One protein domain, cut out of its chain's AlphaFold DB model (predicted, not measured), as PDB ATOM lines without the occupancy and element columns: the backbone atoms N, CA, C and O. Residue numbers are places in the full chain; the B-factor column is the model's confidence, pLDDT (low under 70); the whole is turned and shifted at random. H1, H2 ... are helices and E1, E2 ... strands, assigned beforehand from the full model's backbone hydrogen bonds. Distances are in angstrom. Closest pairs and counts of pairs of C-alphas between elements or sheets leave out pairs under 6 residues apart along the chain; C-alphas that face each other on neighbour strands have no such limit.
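What this domain is: This is residues 251 to 391 of the 1009 residues of an uncharacterized protein of Arion vulgaris (UniProt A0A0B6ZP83). A long, twisted sheet of three strands runs along the domain, with H3 packed across it near the middle; H1, H2 and H4 gather with H3 toward one end, and H5 and H6 pack on the sheet toward the other. The printed part has 141 residues, with six named helices and three named strands in the order H1 H2 E1 E2 E3 H3 H4 H5 H6. The sheet, in the order E1 E2 E3, is antiparallel, and the class is mixed, helices and strands. The whole is compact, with a radius of gyration of the C-alphas of 16.1 A, and only just elongated, spanning 46 by 30 by 24 A.

How they stand to each other: Start at the meander, each strand the antiparallel neighbour of the one before: E1 (residues 288 to 300), inner strand E2 (303 to 316) and E3 (319 to 331), which bends by 91 degrees at residue 322. In hairpin E1 and E2, find N 293 and O 309 at 2.9 A, within hydrogen-bond range; in hairpin E2 and E3, find N 308 and O 329 at 2.9 A. H3 (336 to 351) runs across the strands at a height over the sheet of 6.5 A; its closest C-alpha pair with E3 is Gly 329 and Cys 341, 3.7 A. H5 (365 to 378) is on the opposite face, over E1 and E2, at a height of 9.4 A; the closest C-alphas of E1 and H5 are Thr 298 and Ile 369, 6.7 A. H2 (272 to 282) touches H3 at a steep tilt of 59 degrees, the same way, closest at C-alphas 272 and 343, 5.3 A. H1 (251 to 264) touches H3 about perpendicular, at 87 degrees, closest at C-alphas 260 and 349, 6.1 A. H4 (354 to 358) touches H1, closest at C-alphas 257 and 354, 6.2 A. H6 (383 to 389) is over E3, closest at C-alphas 331 and 387, 5.3 A. H1 and H5 are apart. In H1, H4 and H5 every O i to N i+4 pair is within hydrogen-bond range; H2 has 6 of 7, H3 11 of 12, H6 2 of 3.

Where its parts are: Find C-alpha 251 at (15.702, 31.878, 37.065), where H1 begins its 20.3 A. E1 spans 36.3 A, E2 40.3 A and E3 29.7 A. H3 runs 22.0 A from C-alpha 336 at (31.072, 54.240, 19.365), and H5 runs 20.0 A. H6 ends at C-alpha 389, (33.489, 49.428, 10.682).

The domain as a whole: The two C-alphas farthest apart are those of Asn 317 and Glu 378, 49.8 A. The printed part has no cut, and no link is long. Mean pLDDT of the printed part is 93.6; residues 389 to 391 are under 70.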
ATOM      1  N   GLU A 251      16.493  30.651  37.168       93.12
ATOM      2  CA  GLU A 251      15.702  31.878  37.065       93.12
ATOM      3  C   GLU A 251      16.330  32.930  36.133       93.12
ATOM      4  O   GLU A 251      15.601  33.553  35.368       93.12
ATOM      5  N   LEU A 252      17.654  33.150  36.165       94.50
ATOM      6  CA  LEU A 252      18.306  34.109  35.260       94.50
ATOM      7  C   LEU A 252      18.245  33.633  33.803       94.50
ATOM      8  O   LEU A 252      17.933  34.433  32.922       94.50
ATOM      9  N   VAL A 253      18.463  32.335  33.568       96.00
ATOM     10  CA  VAL A 253      18.332  31.717  32.237       96.00
ATOM     11  C   VAL A 253      16.923  31.954  31.685       96.00
ATOM     12  O   VAL A 253      16.777  32.586  30.642       96.00
ATOM     13  N   THR A 254      15.879  31.574  32.432       96.50
ATOM     14  CA  THR A 254      14.473  31.755  32.023       96.50
ATOM     15  C   THR A 254      14.069  33.229  31.869       96.50
ATOM     16  O   THR A 254      13.208  33.554  31.051       96.50
ATOM     17  N   LEU A 255      14.660  34.155  32.633       97.31
ATOM     18  CA  LEU A 255      14.405  35.593  32.471       97.31
ATOM     19  C   LEU A 255      15.006  36.139  31.167       97.31
ATOM     20  O   LEU A 255      14.345  36.926  30.489       97.31
ATOM     21  N   ILE A 256      16.232  35.735  30.811       97.06
ATOM     22  CA  ILE A 256      16.891  36.167  29.568       97.06
ATOM     23  C   ILE A 256      16.232  35.506  28.357       97.06
ATOM     24  O   ILE A 256      15.943  36.204  27.395       97.06
ATOM     25  N   GLU A 257      15.907  34.217  28.428       97.06
ATOM     26  CA  GLU A 257      15.166  33.480  27.397       97.06
ATOM     27  C   GLU A 257      13.821  34.155  27.069       97.06
ATOM     28  O   GLU A 257      13.544  34.469  25.912       97.06
ATOM     29  N   ARG A 258      13.020  34.507  28.087       97.44
ATOM     30  CA  ARG A 258      11.758  35.248  27.891       97.44
ATOM     31  C   ARG A 258      11.959  36.631  27.274       97.44
ATOM     32  O   ARG A 258      11.110  37.082  26.505       97.44
ATOM     33  N   TRP A 259      13.050  37.324  27.612       97.69
ATOM     34  CA  TRP A 259      13.388  38.584  26.952       97.69
ATOM     35  C   TRP A 259      13.833  38.352  25.505       97.69
ATOM     36  O   TRP A 259      13.429  39.117  24.636       97.69
ATOM     37  N   GLN A 260      14.587  37.286  25.233       96.75
ATOM     38  CA  GLN A 260      15.055  36.912  23.903       96.75
ATOM     39  C   GLN A 260      13.890  36.629  22.949       96.75
ATOM     40  O   GLN A 260      13.871  37.185  21.853       96.75
ATOM     41  N   THR A 261      12.893  35.838  23.369       96.06
ATOM     42  CA  THR A 261      11.669  35.617  22.578       96.06
ATOM     43  C   THR A 261      10.972  36.944  22.284       96.06
ATOM     44  O   THR A 261      10.756  37.285  21.128       96.06
ATOM     45  N   PHE A 262      10.711  37.753  23.320       97.00
ATOM     46  CA  PHE A 262      10.036  39.042  23.155       97.00
ATOM     47  C   PHE A 262      10.819  40.031  22.274       97.00
ATOM     48  O   PHE A 262      10.217  40.830  21.564       97.00
ATOM     49  N   ALA A 263      12.153  40.017  22.328       94.19
ATOM     50  CA  ALA A 263      12.997  40.920  21.555       94.19
ATOM     51  C   ALA A 263      12.978  40.595  20.054       94.19
ATOM     52  O   ALA A 263      13.055  41.524  19.255       94.19
ATOM     53  N   LYS A 264      12.832  39.317  19.675       94.12
ATOM     54  CA  LYS A 264      12.706  38.884  18.271       94.12
ATOM     55  C   LYS A 264      11.417  39.385  17.618       94.12
ATOM     56  O   LYS A 264      11.445  39.784  16.459       94.12
ATOM     57  N   ASP A 265      10.333  39.451  18.388       92.88
ATOM     58  CA  ASP A 265       9.031  39.964  17.942       92.88
ATOM     59  C   ASP A 265       8.893  41.497  18.107       92.88
ATOM     60  O   ASP A 265       7.845  42.077  17.807       92.88
ATOM     61  N   PHE A 266       9.921  42.186  18.624       93.69
ATOM     62  CA  PHE A 266       9.854  43.615  18.932       93.69
ATOM     63  C   PHE A 266      10.207  44.483  17.718       93.69
ATOM     64  O   PHE A 266      11.300  44.386  17.166       93.69
ATOM     65  N   ALA A 267       9.301  45.391  17.346       84.38
ATOM     66  CA  ALA A 267       9.471  46.277  16.195       84.38
ATOM     67  C   ALA A 267      10.760  47.124  16.274       84.38
ATOM     68  O   ALA A 267      11.022  47.805  17.272       84.38
ATOM     69  N   ASP A 268      11.540  47.108  15.190       85.56
ATOM     70  CA  ASP A 268      12.823  47.803  15.101       85.56
ATOM     71  C   ASP A 268      12.656  49.328  15.253       85.56
ATOM     72  O   ASP A 268      11.924  49.986  14.511       85.56
ATOM     73  N   CYS A 269      13.357  49.899  16.234       81.44
ATOM     74  CA  CYS A 269      13.412  51.334  16.510       81.44
ATOM     75  C   CYS A 269      14.624  52.021  15.839       81.44
ATOM     76  O   CYS A 269      14.972  53.150  16.197       81.44
ATOM     77  N   GLY A 270      15.296  51.344  14.905       82.88
ATOM     78  CA  GLY A 270      16.357  51.878  14.050       82.88
ATOM     79  C   GLY A 270      17.730  52.026  14.710       82.88
ATOM     80  O   GLY A 270      18.602  52.671  14.133       82.88
ATOM     81  N   ASN A 271      17.940  51.492  15.923       91.69
ATOM     82  CA  ASN A 271      19.282  51.263  16.482       91.69
ATOM     83  C   ASN A 271      19.259  50.266  17.656       91.69
ATOM     84  O   ASN A 271      18.338  50.276  18.478       91.69
ATOM     85  N   ALA A 272      20.333  49.489  17.810       92.75
ATOM     86  CA  ALA A 272      20.447  48.446  18.832       92.75
ATOM     87  C   ALA A 272      20.300  48.946  20.284       92.75
ATOM     88  O   ALA A 272      19.753  48.231  21.124       92.75
ATOM     89  N   ILE A 273      20.733  50.178  20.600       95.88
ATOM     90  CA  ILE A 273      20.579  50.741  21.954       95.88
ATOM     91  C   ILE A 273      19.096  50.940  22.271       95.88
ATOM     92  O   ILE A 273      18.638  50.508  23.329       95.88
ATOM     93  N   SER A 274      18.336  51.547  21.356       94.12
ATOM     94  CA  SER A 274      16.884  51.675  21.492       94.12
ATOM     95  C   SER A 274      16.198  50.313  21.504       94.12
ATOM     96  O   SER A 274      15.375  50.087  22.383       94.12
ATOM     97  N   ASN A 275      16.550  49.389  20.608       94.50
ATOM     98  CA  ASN A 275      15.884  48.085  20.524       94.50
ATOM     99  C   ASN A 275      16.051  47.285  21.822       94.50
ATOM    100  O   ASN A 275      15.066  46.812  22.387       94.50
ATOM    101  N   LEU A 276      17.271  47.197  22.359       96.44
ATOM    102  CA  LEU A 276      17.536  46.482  23.611       96.44
ATOM    103  C   LEU A 276      16.943  47.211  24.828       96.44
ATOM    104  O   LEU A 276      16.300  46.586  25.670       96.44
ATOM    105  N   GLU A 277      17.092  48.538  24.926       95.75
ATOM    106  CA  GLU A 277      16.551  49.289  26.065       95.75
ATOM    107  C   GLU A 277      15.021  49.465  26.027       95.75
ATOM    108  O   GLU A 277      14.439  49.738  27.079       95.75
ATOM    109  N   CYS A 278      14.358  49.352  24.872       95.00
ATOM    110  CA  CYS A 278      12.897  49.425  24.746       95.00
ATOM    111  C   CYS A 278      12.243  48.044  24.824       95.00
ATOM    112  O   CYS A 278      11.291  47.908  25.592       95.00
ATOM    113  N   SER A 279      12.769  47.014  24.147       96.69
ATOM    114  CA  SER A 279      12.243  45.642  24.261       96.69
ATOM    115  C   SER A 279      12.282  45.144  25.710       96.69
ATOM    116  O   SER A 279      11.294  44.602  26.198       96.69
ATOM    117  N   LEU A 280      13.361  45.429  26.453       96.88
ATOM    118  CA  LEU A 280      13.476  45.054  27.865       96.88
ATOM    119  C   LEU A 280      12.455  45.769  28.769       96.88
ATOM    120  O   LEU A 280      11.990  45.208  29.757       96.88
ATOM    121  N   LYS A 281      12.079  47.012  28.438       95.06
ATOM    122  CA  LYS A 281      11.033  47.751  29.168       95.06
ATOM    123  C   LYS A 281       9.633  47.262  28.778       95.06
ATOM    124  O   LYS A 281       8.764  47.154  29.642       95.06
ATOM    125  N   ALA A 282       9.418  46.960  27.498       93.88
ATOM    126  CA  ALA A 282       8.134  46.539  26.944       93.88
ATOM    127  C   ALA A 282       7.768  45.083  27.291       93.88
ATOM    128  O   ALA A 282       6.590  44.802  27.510       93.88
ATOM    129  N   SER A 283       8.758  44.197  27.460       94.62
ATOM    130  CA  SER A 283       8.575  42.816  27.940       94.62
ATOM    131  C   SER A 283       8.046  42.733  29.379       94.62
ATOM    132  O   SER A 283       7.597  41.677  29.819       94.62
ATOM    133  N   LYS A 284       8.099  43.848  30.129       93.94
ATOM    134  CA  LYS A 284       7.732  43.971  31.553       93.94
ATOM    135  C   LYS A 284       8.584  43.102  32.494       93.94
ATOM    136  O   LYS A 284       8.221  42.943  33.661       93.94
ATOM    137  N   ILE A 285       9.737  42.599  32.039       95.12
ATOM    138  CA  ILE A 285      10.666  41.776  32.833       95.12
ATOM    139  C   ILE A 285      11.480  42.682  33.779       95.12
ATOM    140  O   ILE A 285      12.675  42.917  33.619       95.12
ATOM    141  N   SER A 286      10.804  43.213  34.801       90.75
ATOM    142  CA  SER A 286      11.328  44.201  35.761       90.75
ATOM    143  C   SER A 286      12.461  43.697  36.667       90.75
ATOM    144  O   SER A 286      13.078  44.492  37.377       90.75
ATOM    145  N   LEU A 287      12.740  42.390  36.637       95.69
ATOM    146  CA  LEU A 287      13.851  41.747  37.341       95.69
ATOM    147  C   LEU A 287      15.166  41.757  36.545       95.69
ATOM    148  O   LEU A 287      16.179  41.329  37.085       95.69
ATOM    149  N   LEU A 288      15.185  42.228  35.294       97.38
ATOM    150  CA  LEU A 288      16.404  42.339  34.491       97.38
ATOM    151  C   LEU A 288      16.839  43.799  34.305       97.38
ATOM    152  O   LEU A 288      16.025  44.689  34.062       97.38
ATOM    153  N   GLN A 289      18.150  44.035  34.363       96.75
ATOM    154  CA  GLN A 289      18.767  45.325  34.063       96.75
ATOM    155  C   GLN A 289      20.020  45.165  33.195       96.75
ATOM    156  O   GLN A 289      20.981  44.502  33.582       96.75
ATOM    157  N   LEU A 290      20.057  45.887  32.074       97.44
ATOM    158  CA  LEU A 290      21.282  46.116  31.308       97.44
ATOM    159  C   LEU A 290      22.209  47.089  32.046       97.44
ATOM    160  O   LEU A 290      21.826  48.212  32.381       97.44
ATOM    161  N   THR A 291      23.441  46.651  32.292       97.31
ATOM    162  CA  THR A 291      24.483  47.405  32.997       97.31
ATOM    163  C   THR A 291      25.662  47.637  32.059       97.31
ATOM    164  O   THR A 291      26.515  46.768  31.893       97.31
ATOM    165  N   TYR A 292      25.706  48.818  31.435       97.69
ATOM    166  CA  TYR A 292      26.810  49.236  30.569       97.69
ATOM    167  C   TYR A 292      27.928  49.908  31.377       97.69
ATOM    168  O   TYR A 292      27.665  50.825  32.162       97.69
ATOM    169  N   ARG A 293      29.181  49.500  31.158       96.81
ATOM    170  CA  ARG A 293      30.381  50.109  31.754       96.81
ATOM    171  C   ARG A 293      31.362  50.480  30.649       96.81
ATOM    172  O   ARG A 293      31.687  49.641  29.826       96.81
ATOM    173  N   CYS A 294      31.866  51.714  30.644       97.38
ATOM    174  CA  CYS A 294      32.830  52.181  29.642       97.38
ATOM    175  C   CYS A 294      34.085  52.756  30.293       97.38
ATOM    176  O   CYS A 294      33.989  53.625  31.166       97.38
ATOM    177  N   LYS A 295      35.254  52.332  29.811       96.56
ATOM    178  CA  LYS A 295      36.560  52.857  30.221       96.56
ATOM    179  C   LYS A 295      37.470  53.106  29.022       96.56
ATOM    180  O   LYS A 295      37.244  52.609  27.923       96.56
ATOM    181  N   PHE A 296      38.482  53.932  29.247       96.88
ATOM    182  CA  PHE A 296      39.634  54.028  28.357       96.88
ATOM    183  C   PHE A 296      40.412  52.705  28.418       96.88
ATOM    184  O   PHE A 296      40.538  52.139  29.505       96.88
ATOM    185  N   LEU A 297      40.873  52.212  27.268       96.12
ATOM    186  CA  LEU A 297      41.589  50.940  27.140       96.12
ATOM    187  C   LEU A 297      43.079  51.169  26.863       96.12
ATOM    188  O   LEU A 297      43.926  50.679  27.601       96.12
ATOM    189  N   THR A 298      43.395  51.922  25.808       97.38
ATOM    190  CA  THR A 298      44.771  52.217  25.382       97.38
ATOM    191  C   THR A 298      44.813  53.469  24.495       97.38
ATOM    192  O   THR A 298      43.778  53.929  24.007       97.38
ATOM    193  N   LYS A 299      46.008  54.026  24.278       95.25
ATOM    194  CA  LYS A 299      46.265  55.092  23.303       95.25
ATOM    195  C   LYS A 299      47.205  54.564  22.217       95.25
ATOM    196  O   LYS A 299      48.372  54.301  22.491       95.25
ATOM    197  N   CYS A 300      46.698  54.452  20.994       90.75
ATOM    198  CA  CYS A 300      47.440  54.004  19.817       90.75
ATOM    199  C   CYS A 300      47.796  55.238  18.980       90.75
ATOM    200  O   CYS A 300      46.953  55.794  18.276       90.75
ATOM    201  N   ASN A 301      49.030  55.722  19.139       90.81
ATOM    202  CA  ASN A 301      49.493  57.009  18.614       90.81
ATOM    203  C   ASN A 301      48.532  58.172  18.960       90.81
ATOM    204  O   ASN A 301      48.395  58.510  20.134       90.81
ATOM    205  N   ILE A 302      47.833  58.766  17.986       89.44
ATOM    206  CA  ILE A 302      46.876  59.866  18.207       89.44
ATOM    207  C   ILE A 302      45.484  59.392  18.669       89.44
ATOM    208  O   ILE A 302      44.672  60.203  19.123       89.44
ATOM    209  N   TYR A 303      45.194  58.090  18.590       92.31
ATOM    210  CA  TYR A 303      43.873  57.522  18.846       92.31
ATOM    211  C   TYR A 303      43.711  57.055  20.296       92.31
ATOM    212  O   TYR A 303      44.427  56.175  20.768       92.31
ATOM    213  N   ASN A 304      42.723  57.609  21.003       96.00
ATOM    214  CA  ASN A 304      42.308  57.117  22.318       96.00
ATOM    215  C   ASN A 304      41.243  56.033  22.132       96.00
ATOM    216  O   ASN A 304      40.112  56.345  21.757       96.00
ATOM    217  N   VAL A 305      41.583  54.777  22.409       96.31
ATOM    218  CA  VAL A 305      40.649  53.657  22.278       96.31
ATOM    219  C   VAL A 305      39.920  53.428  23.596       96.31
ATOM    220  O   VAL A 305      40.520  53.340  24.670       96.31
ATOM    221  N   PHE A 306      38.599  53.328  23.509       97.69
ATOM    222  CA  PHE A 306      37.706  53.011  24.612       97.69
ATOM    223  C   PHE A 306      37.144  51.605  24.435       97.69
ATOM    224  O   PHE A 306      36.978  51.123  23.319       97.69
ATOM    225  N   THR A 307      36.813  50.975  25.556       97.62
ATOM    226  CA  THR A 307      36.094  49.703  25.602       97.62
ATOM    227  C   THR A 307      34.834  49.866  26.441       97.62
ATOM    228  O   THR A 307      34.824  50.587  27.448       97.62
ATOM    229  N   GLY A 308      33.756  49.231  25.998       97.12
ATOM    230  CA  GLY A 308      32.491  49.142  26.705       97.12
ATOM    231  C   GLY A 308      32.152  47.682  26.974       97.12
ATOM    232  O   GLY A 308      32.209  46.891  26.044       97.12
ATOM    233  N   THR A 309      31.795  47.313  28.204       97.62
ATOM    234  CA  THR A 309      31.209  45.997  28.507       97.62
ATOM    235  C   THR A 309      29.729  46.152  28.827       97.62
ATOM    236  O   THR A 309      29.321  47.108  29.503       97.62
ATOM    237  N   LEU A 310      28.913  45.209  28.354       97.94
ATOM    238  CA  LEU A 310      27.495  45.125  28.693       97.94
ATOM    239  C   LEU A 310      27.232  43.836  29.470       97.94
ATOM    240  O   LEU A 310      27.566  42.738  29.023       97.94
ATOM    241  N   HIS A 311      26.626  43.992  30.646       97.69
ATOM    242  CA  HIS A 311      26.195  42.882  31.489       97.69
ATOM    243  C   HIS A 311      24.668  42.881  31.616       97.69
ATOM    244  O   HIS A 311      24.071  43.941  31.833       97.69
ATOM    245  N   ILE A 312      24.043  41.705  31.539       97.38
ATOM    246  CA  ILE A 312      22.651  41.516  31.965       97.38
ATOM    247  C   ILE A 312      22.672  41.122  33.439       97.38
ATOM    248  O   ILE A 312      23.302  40.133  33.807       97.38
ATOM    249  N   SER A 313      21.974  41.886  34.276       96.69
ATOM    250  CA  SER A 313      21.936  41.689  35.726       96.69
ATOM    251  C   SER A 313      20.528  41.364  36.221       96.69
ATOM    252  O   SER A 313      19.577  42.076  35.899       96.69
ATOM    253  N   LYS A 314      20.410  40.343  37.076       96.75
ATOM    254  CA  LYS A 314      19.200  40.008  37.836       96.75
ATOM    255  C   LYS A 314      19.085  40.908  39.062       96.75
ATOM    256  O   LYS A 314      19.968  40.904  39.925       96.75
ATOM    257  N   LEU A 315      17.997  41.663  39.155       94.94
ATOM    258  CA  LEU A 315      17.673  42.518  40.290       94.94
ATOM    259  C   LEU A 315      16.883  41.746  41.347       94.94
ATOM    260  O   LEU A 315      15.790  41.255  41.083       94.94
ATOM    261  N   ILE A 316      17.394  41.734  42.575       93.62
ATOM    262  CA  ILE A 316      16.657  41.292  43.763       93.62
ATOM    263  C   ILE A 316      16.609  42.485  44.718       93.62
ATOM    264  O   ILE A 316      17.646  43.038  45.082       93.62
ATOM    265  N   ASN A 317      15.402  42.930  45.081       93.12
ATOM    266  CA  ASN A 317      15.166  44.160  45.854       93.12
ATOM    267  C   ASN A 317      15.860  45.405  45.251       93.12
ATOM    268  O   ASN A 317      16.423  46.227  45.968       93.12
ATOM    269  N   HIS A 318      15.831  45.523  43.915       90.19
ATOM    270  CA  HIS A 318      16.503  46.564  43.117       90.19
ATOM    271  C   HIS A 318      18.043  46.600  43.210       90.19
ATOM    272  O   HIS A 318      18.658  47.561  42.751       90.19
ATOM    273  N   VAL A 319      18.678  45.552  43.744       89.94
ATOM    274  CA  VAL A 319      20.139  45.384  43.753       89.94
ATOM    275  C   VAL A 319      20.521  44.267  42.772       89.94
ATOM    276  O   VAL A 319      19.920  43.192  42.846       89.94
ATOM    277  N   PRO A 320      21.501  44.464  41.867       91.75
ATOM    278  CA  PRO A 320      22.001  43.386  41.020       91.75
ATOM    279  C   PRO A 320      22.666  42.306  41.884       91.75
ATOM    280  O   PRO A 320      23.554  42.607  42.683       91.75
ATOM    281  N   ARG A 321      22.211  41.056  41.752       92.75
ATOM    282  CA  ARG A 321      22.710  39.903  42.530       92.75
ATOM    283  C   ARG A 321      23.444  38.867  41.697       92.75
ATOM    284  O   ARG A 321      24.420  38.301  42.173       92.75
ATOM    285  N   GLU A 322      22.990  38.656  40.474       93.62
ATOM    286  CA  GLU A 322      23.614  37.776  39.489       93.62
ATOM    287  C   GLU A 322      23.811  38.601  38.218       93.62
ATOM    288  O   GLU A 322      22.929  39.390  37.871       93.62
ATOM    289  N   SER A 323      24.951  38.464  37.544       94.75
ATOM    290  CA  SER A 323      25.246  39.232  36.332       94.75
ATOM    291  C   SER A 323      26.054  38.418  35.332       94.75
ATOM    292  O   SER A 323      27.144  37.952  35.661       94.75
ATOM    293  N   VAL A 324      25.544  38.314  34.110       96.19
ATOM    294  CA  VAL A 324      26.194  37.666  32.965       96.19
ATOM    295  C   VAL A 324      26.873  38.747  32.131       96.19
ATOM    296  O   VAL A 324      26.255  39.768  31.825       96.19
ATOM    297  N   PHE A 325      28.149  38.560  31.791       97.00
ATOM    298  CA  PHE A 325      28.806  39.333  30.734       97.00
ATOM    299  C   PHE A 325      28.263  38.873  29.379       97.00
ATOM    300  O   PHE A 325      28.102  37.675  29.188       97.00
ATOM    301  N   VAL A 326      27.989  39.798  28.456       96.25
ATOM    302  CA  VAL A 326      27.345  39.454  27.177       96.25
ATOM    303  C   VAL A 326      28.201  39.823  25.973       96.25
ATOM    304  O   VAL A 326      28.401  38.996  25.094       96.25
ATOM    305  N   ALA A 327      28.710  41.054  25.922       97.25
ATOM    306  CA  ALA A 327      29.613  41.491  24.863       97.25
ATOM    307  C   ALA A 327      30.509  42.644  25.324       97.25
ATOM    308  O   ALA A 327      30.221  43.337  26.314       97.25
ATOM    309  N   ARG A 328      31.579  42.872  24.558       96.56
ATOM    310  CA  ARG A 328      32.530  43.961  24.764       96.56
ATOM    311  C   ARG A 328      32.758  44.710  23.457       96.56
ATOM    312  O   ARG A 328      33.474  44.235  22.583       96.56
ATOM    313  N   GLY A 329      32.225  45.924  23.390       96.31
ATOM    314  CA  GLY A 329      32.507  46.830  22.287       96.31
ATOM    315  C   GLY A 329      33.804  47.615  22.454       96.31
ATOM    316  O   GLY A 329      34.350  47.771  23.560       96.31
ATOM    317  N   LEU A 330      34.262  48.155  21.335       96.88
ATOM    318  CA  LEU A 330      35.443  48.983  21.161       96.88
ATOM    319  C   LEU A 330      35.096  50.264  20.393       96.88
ATOM    320  O   LEU A 330      34.024  50.419  19.814       96.88
ATOM    321  N   GLY A 331      36.005  51.236  20.410       96.38
ATOM    322  CA  GLY A 331      35.895  52.390  19.525       96.38
ATOM    323  C   GLY A 331      36.719  53.594  19.954       96.38
ATOM    324  O   GLY A 331      37.112  53.747  21.110       96.38
ATOM    325  N   LEU A 332      36.925  54.507  19.006       95.81
ATOM    326  CA  LEU A 332      37.712  55.739  19.175       95.81
ATOM    327  C   LEU A 332      37.095  56.762  20.157       95.81
ATOM    328  O   LEU A 332      37.664  57.826  20.406       95.81
ATOM    329  N   ASN A 333      35.893  56.502  20.681       96.06
ATOM    330  CA  ASN A 333      35.238  57.314  21.703       96.06
ATOM    331  C   ASN A 333      34.182  56.500  22.478       96.06
ATOM    332  O   ASN A 333      33.709  55.456  22.033       96.06
ATOM    333  N   LYS A 334      33.740  57.024  23.629       96.00
ATOM    334  CA  LYS A 334      32.752  56.364  24.507       96.00
ATOM    335  C   LYS A 334      31.364  56.136  23.883       96.00
ATOM    336  O   LYS A 334      30.585  55.375  24.455       96.00
ATOM    337  N   LYS A 335      31.020  56.814  22.777       95.56
ATOM    338  CA  LYS A 335      29.737  56.638  22.075       95.56
ATOM    339  C   LYS A 335      29.819  55.483  21.079       95.56
ATOM    340  O   LYS A 335      28.924  54.646  21.110       95.56
ATOM    341  N   THR A 336      30.872  55.397  20.260       95.00
ATOM    342  CA  THR A 336      31.072  54.240  19.365       95.00
ATOM    343  C   THR A 336      31.262  52.960  20.175       95.00
ATOM    344  O   THR A 336      30.514  52.016  19.964       95.00
ATOM    345  N   ALA A 337      32.070  52.997  21.241       95.94
ATOM    346  CA  ALA A 337      32.217  51.870  22.170       95.94
ATOM    347  C   ALA A 337      30.942  51.501  22.967       95.94
ATOM    348  O   ALA A 337      30.910  50.428  23.568       95.94
ATOM    349  N   LYS A 338      29.886  52.345  22.986       96.50
ATOM    350  CA  LYS A 338      28.542  51.933  23.457       96.50
ATOM    351  C   LYS A 338      27.738  51.301  22.322       96.50
ATOM    352  O   LYS A 338      27.082  50.296  22.554       96.50
ATOM    353  N   LEU A 339      27.754  51.920  21.144       94.81
ATOM    354  CA  LEU A 339      26.982  51.500  19.977       94.81
ATOM    355  C   LEU A 339      27.362  50.074  19.550       94.81
ATOM    356  O   LEU A 339      26.525  49.189  19.686       94.81
ATOM    357  N   ASP A 340      28.636  49.843  19.231       95.44
ATOM    358  CA  ASP A 340      29.189  48.524  18.886       95.44
ATOM    359  C   ASP A 340      28.911  47.480  19.989       95.44
ATOM    360  O   ASP A 340      28.376  46.406  19.733       95.44
ATOM    361  N   CYS A 341      29.121  47.838  21.261       96.69
ATOM    362  CA  CYS A 341      28.825  46.950  22.392       96.69
ATOM    363  C   CYS A 341      27.349  46.503  22.448       96.69
ATOM    364  O   CYS A 341      27.064  45.354  22.781       96.69
ATOM    365  N   TYR A 342      26.401  47.390  22.127       97.19
ATOM    366  CA  TYR A 342      24.978  47.048  22.067       97.19
ATOM    367  C   TYR A 342      24.600  46.343  20.756       97.19
ATOM    368  O   TYR A 342      23.692  45.520  20.773       97.19
ATOM    369  N   GLU A 343      25.278  46.619  19.643       95.50
ATOM    370  CA  GLU A 343      25.069  45.935  18.360       95.50
ATOM    371  C   GLU A 343      25.555  44.483  18.415       95.50
ATOM    372  O   GLU A 343      24.825  43.593  17.985       95.50
ATOM    373  N   GLN A 344      26.698  44.215  19.052       95.50
ATOM    374  CA  GLN A 344      27.150  42.858  19.371       95.50
ATOM    375  C   GLN A 344      26.125  42.114  20.241       95.50
ATOM    376  O   GLN A 344      25.734  41.002  19.897       95.50
ATOM    377  N   VAL A 345      25.623  42.730  21.326       96.19
ATOM    378  CA  VAL A 345      24.560  42.115  22.147       96.19
ATOM    379  C   VAL A 345      23.267  41.917  21.357       96.19
ATOM    380  O   VAL A 345      22.588  40.923  21.577       96.19
ATOM    381  N   TYR A 346      22.920  42.808  20.430       95.88
ATOM    382  CA  TYR A 346      21.732  42.655  19.592       95.88
ATOM    383  C   TYR A 346      21.882  41.485  18.610       95.88
ATOM    384  O   TYR A 346      21.028  40.600  18.608       95.88
ATOM    385  N   LYS A 347      22.992  41.413  17.859       95.06
ATOM    386  CA  LYS A 347      23.325  40.279  16.974       95.06
ATOM    387  C   LYS A 347      23.295  38.954  17.751       95.06
ATOM    388  O   LYS A 347      22.641  38.007  17.327       95.06
ATOM    389  N   LEU A 348      23.926  38.907  18.925       95.69
ATOM    390  CA  LEU A 348      24.000  37.720  19.784       95.69
ATOM    391  C   LEU A 348      22.641  37.342  20.415       95.69
ATOM    392  O   LEU A 348      22.304  36.163  20.471       95.69
ATOM    393  N   LEU A 349      21.812  38.312  20.819       95.25
ATOM    394  CA  LEU A 349      20.455  38.050  21.320       95.25
ATOM    395  C   LEU A 349      19.523  37.537  20.208       95.25
ATOM    396  O   LEU A 349      18.672  36.688  20.470       95.25
ATOM    397  N   MET A 350      19.680  37.993  18.963       94.62
ATOM    398  CA  MET A 350      18.874  37.478  17.852       94.62
ATOM    399  C   MET A 350      19.360  36.107  17.366       94.62
ATOM    400  O   MET A 350      18.546  35.194  17.202       94.62
ATOM    401  N   ASN A 351      20.669  35.924  17.197       95.50
ATOM    402  CA  ASN A 351      21.204  34.809  16.412       95.50
ATOM    403  C   ASN A 351      21.691  33.616  17.256       95.50
ATOM    404  O   ASN A 351      21.783  32.511  16.729       95.50
ATOM    405  N   SER A 352      22.006  33.798  18.543       96.56
ATOM    406  CA  SER A 352      22.607  32.748  19.383       96.56
ATOM    407  C   SER A 352      21.599  32.040  20.301       96.56
ATOM    408  O   SER A 352      20.567  32.606  20.669       96.56
ATOM    409  N   SER A 353      21.895  30.802  20.718       97.06
ATOM    410  CA  SER A 353      21.111  30.113  21.756       97.06
ATOM    411  C   SER A 353      21.355  30.738  23.133       97.06
ATOM    412  O   SER A 353      22.415  31.314  23.383       97.06
ATOM    413  N   ILE A 354      20.404  30.585  24.061       95.50
ATOM    414  CA  ILE A 354      20.551  31.065  25.445       95.50
ATOM    415  C   ILE A 354      21.828  30.525  26.115       95.50
ATOM    416  O   ILE A 354      22.508  31.252  26.832       95.50
ATOM    417  N   GLU A 355      22.220  29.288  25.815       95.00
ATOM    418  CA  GLU A 355      23.455  28.659  26.302       95.00
ATOM    419  C   GLU A 355      24.703  29.408  25.816       95.00
ATOM    420  O   GLU A 355      25.610  29.682  26.605       95.00
ATOM    421  N   THR A 356      24.731  29.825  24.545       95.44
ATOM    422  CA  THR A 356      25.785  30.688  23.990       95.44
ATOM    423  C   THR A 356      25.795  32.071  24.647       95.44
ATOM    424  O   THR A 356      26.876  32.617  24.842       95.44
ATOM    425  N   ILE A 357      24.643  32.628  25.045       95.38
ATOM    426  CA  ILE A 357      24.579  33.904  25.786       95.38
ATOM    427  C   ILE A 357      25.160  33.745  27.201       95.38
ATOM    428  O   ILE A 357      25.977  34.553  27.635       95.38
ATOM    429  N   MET A 358      24.768  32.692  27.922       94.38
ATOM    430  CA  MET A 358      25.195  32.448  29.307       94.38
ATOM    431  C   MET A 358      26.672  32.027  29.412       94.38
ATOM    432  O   MET A 358      27.322  32.280  30.428       94.38
ATOM    433  N   SER A 359      27.219  31.388  28.374       94.19
ATOM    434  CA  SER A 359      28.617  30.936  28.325       94.19
ATOM    435  C   SER A 359      29.620  32.003  27.868       94.19
ATOM    436  O   SER A 359      30.825  31.729  27.879       94.19
ATOM    437  N   GLN A 360      29.170  33.220  27.529       95.00
ATOM    438  CA  GLN A 360      30.064  34.324  27.170       95.00
ATOM    439  C   GLN A 360      31.050  34.651  28.298       95.00
ATOM    440  O   GLN A 360      30.679  34.889  29.449       95.00
ATOM    441  N   LYS A 361      32.336  34.701  27.942       94.81
ATOM    442  CA  LYS A 361      33.437  35.061  28.841       94.81
ATOM    443  C   LYS A 361      34.130  36.304  28.307       94.81
ATOM    444  O   LYS A 361      34.474  36.377  27.130       94.81
ATOM    445  N   ASP A 362      34.345  37.268  29.192       94.81
ATOM    446  CA  ASP A 362      35.047  38.500  28.856       94.81
ATOM    447  C   ASP A 362      36.522  38.201  28.535       94.81
ATOM    448  O   ASP A 362      37.213  37.554  29.326       94.81
ATOM    449  N   ARG A 363      37.011  38.647  27.371       90.19
ATOM    450  CA  ARG A 363      38.423  38.477  26.989       90.19
ATOM    451  C   ARG A 363      39.282  39.431  27.825       90.19
ATOM    452  O   ARG A 363      38.961  40.615  27.926       90.19
ATOM    453  N   GLU A 364      40.389  38.949  28.406       89.50
ATOM    454  CA  GLU A 364      41.276  39.829  29.180       89.50
ATOM    455  C   GLU A 364      41.791  40.992  28.324       89.50
ATOM    456  O   GLU A 364      42.284  40.811  27.211       89.50
ATOM    457  N   GLU A 365      41.770  42.192  28.900       91.06
ATOM    458  CA  GLU A 365      42.159  43.433  28.222       91.06
ATOM    459  C   GLU A 365      43.598  43.435  27.703       91.06
ATOM    460  O   GLU A 365      43.885  44.163  26.761       91.06
ATOM    461  N   LYS A 366      44.481  42.589  28.246       92.50
ATOM    462  CA  LYS A 366      45.844  42.399  27.734       92.50
ATOM    463  C   LYS A 366      45.840  41.923  26.278       92.50
ATOM    464  O   LYS A 366      46.526  42.526  25.459       92.50
ATOM    465  N   TYR A 367      45.031  40.912  25.954       94.50
ATOM    466  CA  TYR A 367      44.908  40.386  24.589       94.50
ATOM    467  C   TYR A 367      44.278  41.416  23.656       94.50
ATOM    468  O   TYR A 367      44.745  41.613  22.544       94.50
ATOM    469  N   ILE A 368      43.264  42.140  24.134       94.50
ATOM    470  CA  ILE A 368      42.586  43.174  23.342       94.50
ATOM    471  C   ILE A 368      43.537  44.351  23.056       94.50
ATOM    472  O   ILE A 368      43.563  44.876  21.949       94.50
ATOM    473  N   ILE A 369      44.370  44.747  24.023       95.44
ATOM    474  CA  ILE A 369      45.413  45.766  23.827       95.44
ATOM    475  C   ILE A 369      46.504  45.266  22.870       95.44
ATOM    476  O   ILE A 369      47.022  46.066  22.096       95.44
ATOM    477  N   GLN A 370      46.865  43.980  22.898       94.81
ATOM    478  CA  GLN A 370      47.794  43.395  21.924       94.81
ATOM    479  C   GLN A 370      47.206  43.443  20.508       94.81
ATOM    480  O   GLN A 370      47.847  43.998  19.622       94.81
ATOM    481  N   GLU A 371      45.968  42.979  20.335       94.31
ATOM    482  CA  GLU A 371      45.222  42.967  19.070       94.31
ATOM    483  C   GLU A 371      45.094  44.368  18.449       94.31
ATOM    484  O   GLU A 371      45.514  44.605  17.322       94.31
ATOM    485  N   ILE A 372      44.624  45.354  19.219       96.06
ATOM    486  CA  ILE A 372      44.480  46.744  18.750       96.06
ATOM    487  C   ILE A 372      45.843  47.340  18.348       96.06
ATOM    488  O   ILE A 372      45.935  48.092  17.379       96.06
ATOM    489  N   ASN A 373      46.920  47.008  19.070       94.19
ATOM    490  CA  ASN A 373      48.271  47.444  18.707       94.19
ATOM    491  C   ASN A 373      48.861  46.670  17.514       94.19
ATOM    492  O   ASN A 373      49.790  47.183  16.896       94.19
ATOM    493  N   HIS A 374      48.360  45.474  17.197       95.00
ATOM    494  CA  HIS A 374      48.712  44.702  16.001       95.00
ATOM    495  C   HIS A 374      48.059  45.336  14.771       95.00
ATOM    496  O   HIS A 374      48.766  45.795  13.878       95.00
ATOM    497  N   GLN A 375      46.736  45.505  14.803       94.12
ATOM    498  CA  GLN A 375      45.952  46.130  13.733       94.12
ATOM    499  C   GLN A 375      46.433  47.560  13.427       94.12
ATOM    500  O   GLN A 375      46.592  47.931  12.267       94.12
ATOM    501  N   TYR A 376      46.760  48.358  14.456       95.19
ATOM    502  CA  TYR A 376      47.329  49.700  14.260       95.19
ATOM    503  C   TYR A 376      48.746  49.698  13.645       95.19
ATOM    504  O   TYR A 376      49.169  50.712  13.092       95.19
ATOM    505  N   ARG A 377      49.510  48.604  13.760       94.44
ATOM    506  CA  ARG A 377      50.837  48.475  13.132       94.44
ATOM    507  C   ARG A 377      50.756  48.021  11.680       94.44
ATOM    508  O   ARG A 377      51.627  48.409  10.911       94.44
ATOM    509  N   GLU A 378      49.758  47.212  11.337       95.19
ATOM    510  CA  GLU A 378      49.574  46.693   9.980       95.19
ATOM    511  C   GLU A 378      49.006  47.757   9.042       95.19
ATOM    512  O   GLU A 378      49.642  48.047   8.032       95.19
ATOM    513  N   ASP A 379      47.903  48.425   9.412       94.00
ATOM    514  CA  ASP A 379      47.446  49.616   8.683       94.00
ATOM    515  C   ASP A 379      47.078  50.800   9.612       94.00
ATOM    516  O   ASP A 379      45.940  50.933  10.078       94.00
ATOM    517  N   PRO A 380      48.020  51.740   9.839       92.06
ATOM    518  CA  PRO A 380      47.767  52.973  10.588       92.06
ATOM    519  C   PRO A 380      46.741  53.937   9.955       92.06
ATOM    520  O   PRO A 380      46.276  54.853  10.643       92.06
ATOM    521  N   LYS A 381      46.432  53.798   8.655       91.19
ATOM    522  CA  LYS A 381      45.488  54.642   7.899       91.19
ATOM    523  C   LYS A 381      44.073  54.079   7.929       91.19
ATOM    524  O   LYS A 381      43.135  54.865   8.050       91.19
ATOM    525  N   GLU A 382      43.918  52.760   7.837       92.44
ATOM    526  CA  GLU A 382      42.620  52.084   7.900       92.44
ATOM    527  C   GLU A 382      42.180  51.753   9.324       92.44
ATOM    528  O   GLU A 382      40.980  51.703   9.571       92.44
ATOM    529  N   PHE A 383      43.089  51.653  10.299       92.94
ATOM    530  CA  PHE A 383      42.741  51.475  11.717       92.94
ATOM    531  C   PHE A 383      41.574  52.353  12.235       92.94
ATOM    532  O   PHE A 383      40.729  51.838  12.969       92.94
ATOM    533  N   PRO A 384      41.433  53.649  11.876       90.06
ATOM    534  CA  PRO A 384      40.289  54.461  12.299       90.06
ATOM    535  C   PRO A 384      38.971  54.043  11.635       90.06
ATOM    536  O   PRO A 384      37.914  54.196  12.253       90.06
ATOM    537  N   ASN A 385      39.041  53.524  10.404       88.00
ATOM    538  CA  ASN A 385      37.914  52.903   9.720       88.00
ATOM    539  C   ASN A 385      37.584  51.583  10.413       88.00
ATOM    540  O   ASN A 385      36.478  51.491  10.916       88.00
ATOM    541  N   ILE A 386      38.537  50.656  10.579       86.25
ATOM    542  CA  ILE A 386      38.367  49.361  11.275       86.25
ATOM    543  C   ILE A 386      37.688  49.555  12.643       86.25
ATOM    544  O   ILE A 386      36.608  49.024  12.891       86.25
ATOM    545  N   MET A 387      38.224  50.451  13.480       87.62
ATOM    546  CA  MET A 387      37.676  50.836  14.798       87.62
ATOM    547  C   MET A 387      36.326  51.596  14.753       87.62
ATOM    548  O   MET A 387      35.867  52.123  15.777       87.62
ATOM    549  N   THR A 388      35.714  51.680  13.570       78.88
ATOM    550  CA  THR A 388      34.397  52.248  13.251       78.88
ATOM    551  C   THR A 388      33.560  51.314  12.344       78.88
ATOM    552  O   THR A 388      32.343  51.470  12.312       78.88
ATOM    553  N   THR A 389      34.151  50.337  11.641       60.84
ATOM    554  CA  THR A 389      33.489  49.428  10.682       60.84
ATOM    555  C   THR A 389      33.262  48.013  11.209       60.84
ATOM    556  O   THR A 389      32.454  47.311  10.615       60.84
ATOM    557  N   CYS A 390      33.777  47.640  12.393       53.22
ATOM    558  CA  CYS A 390      33.323  46.441  13.137       53.22
ATOM    559  C   CYS A 390      31.787  46.367  13.358       53.22
ATOM    560  O   CYS A 390      31.250  45.343  13.775       53.22
ATOM    561  N   ILE A 391      31.073  47.460  13.070       50.34
ATOM    562  CA  ILE A 391      29.613  47.575  13.029       50.34
ATOM    563  C   ILE A 391      28.999  46.643  11.957       50.34
ATOM    564  O   ILE A 391      28.003  45.963  12.241       50.34
TER     565      ILE A 391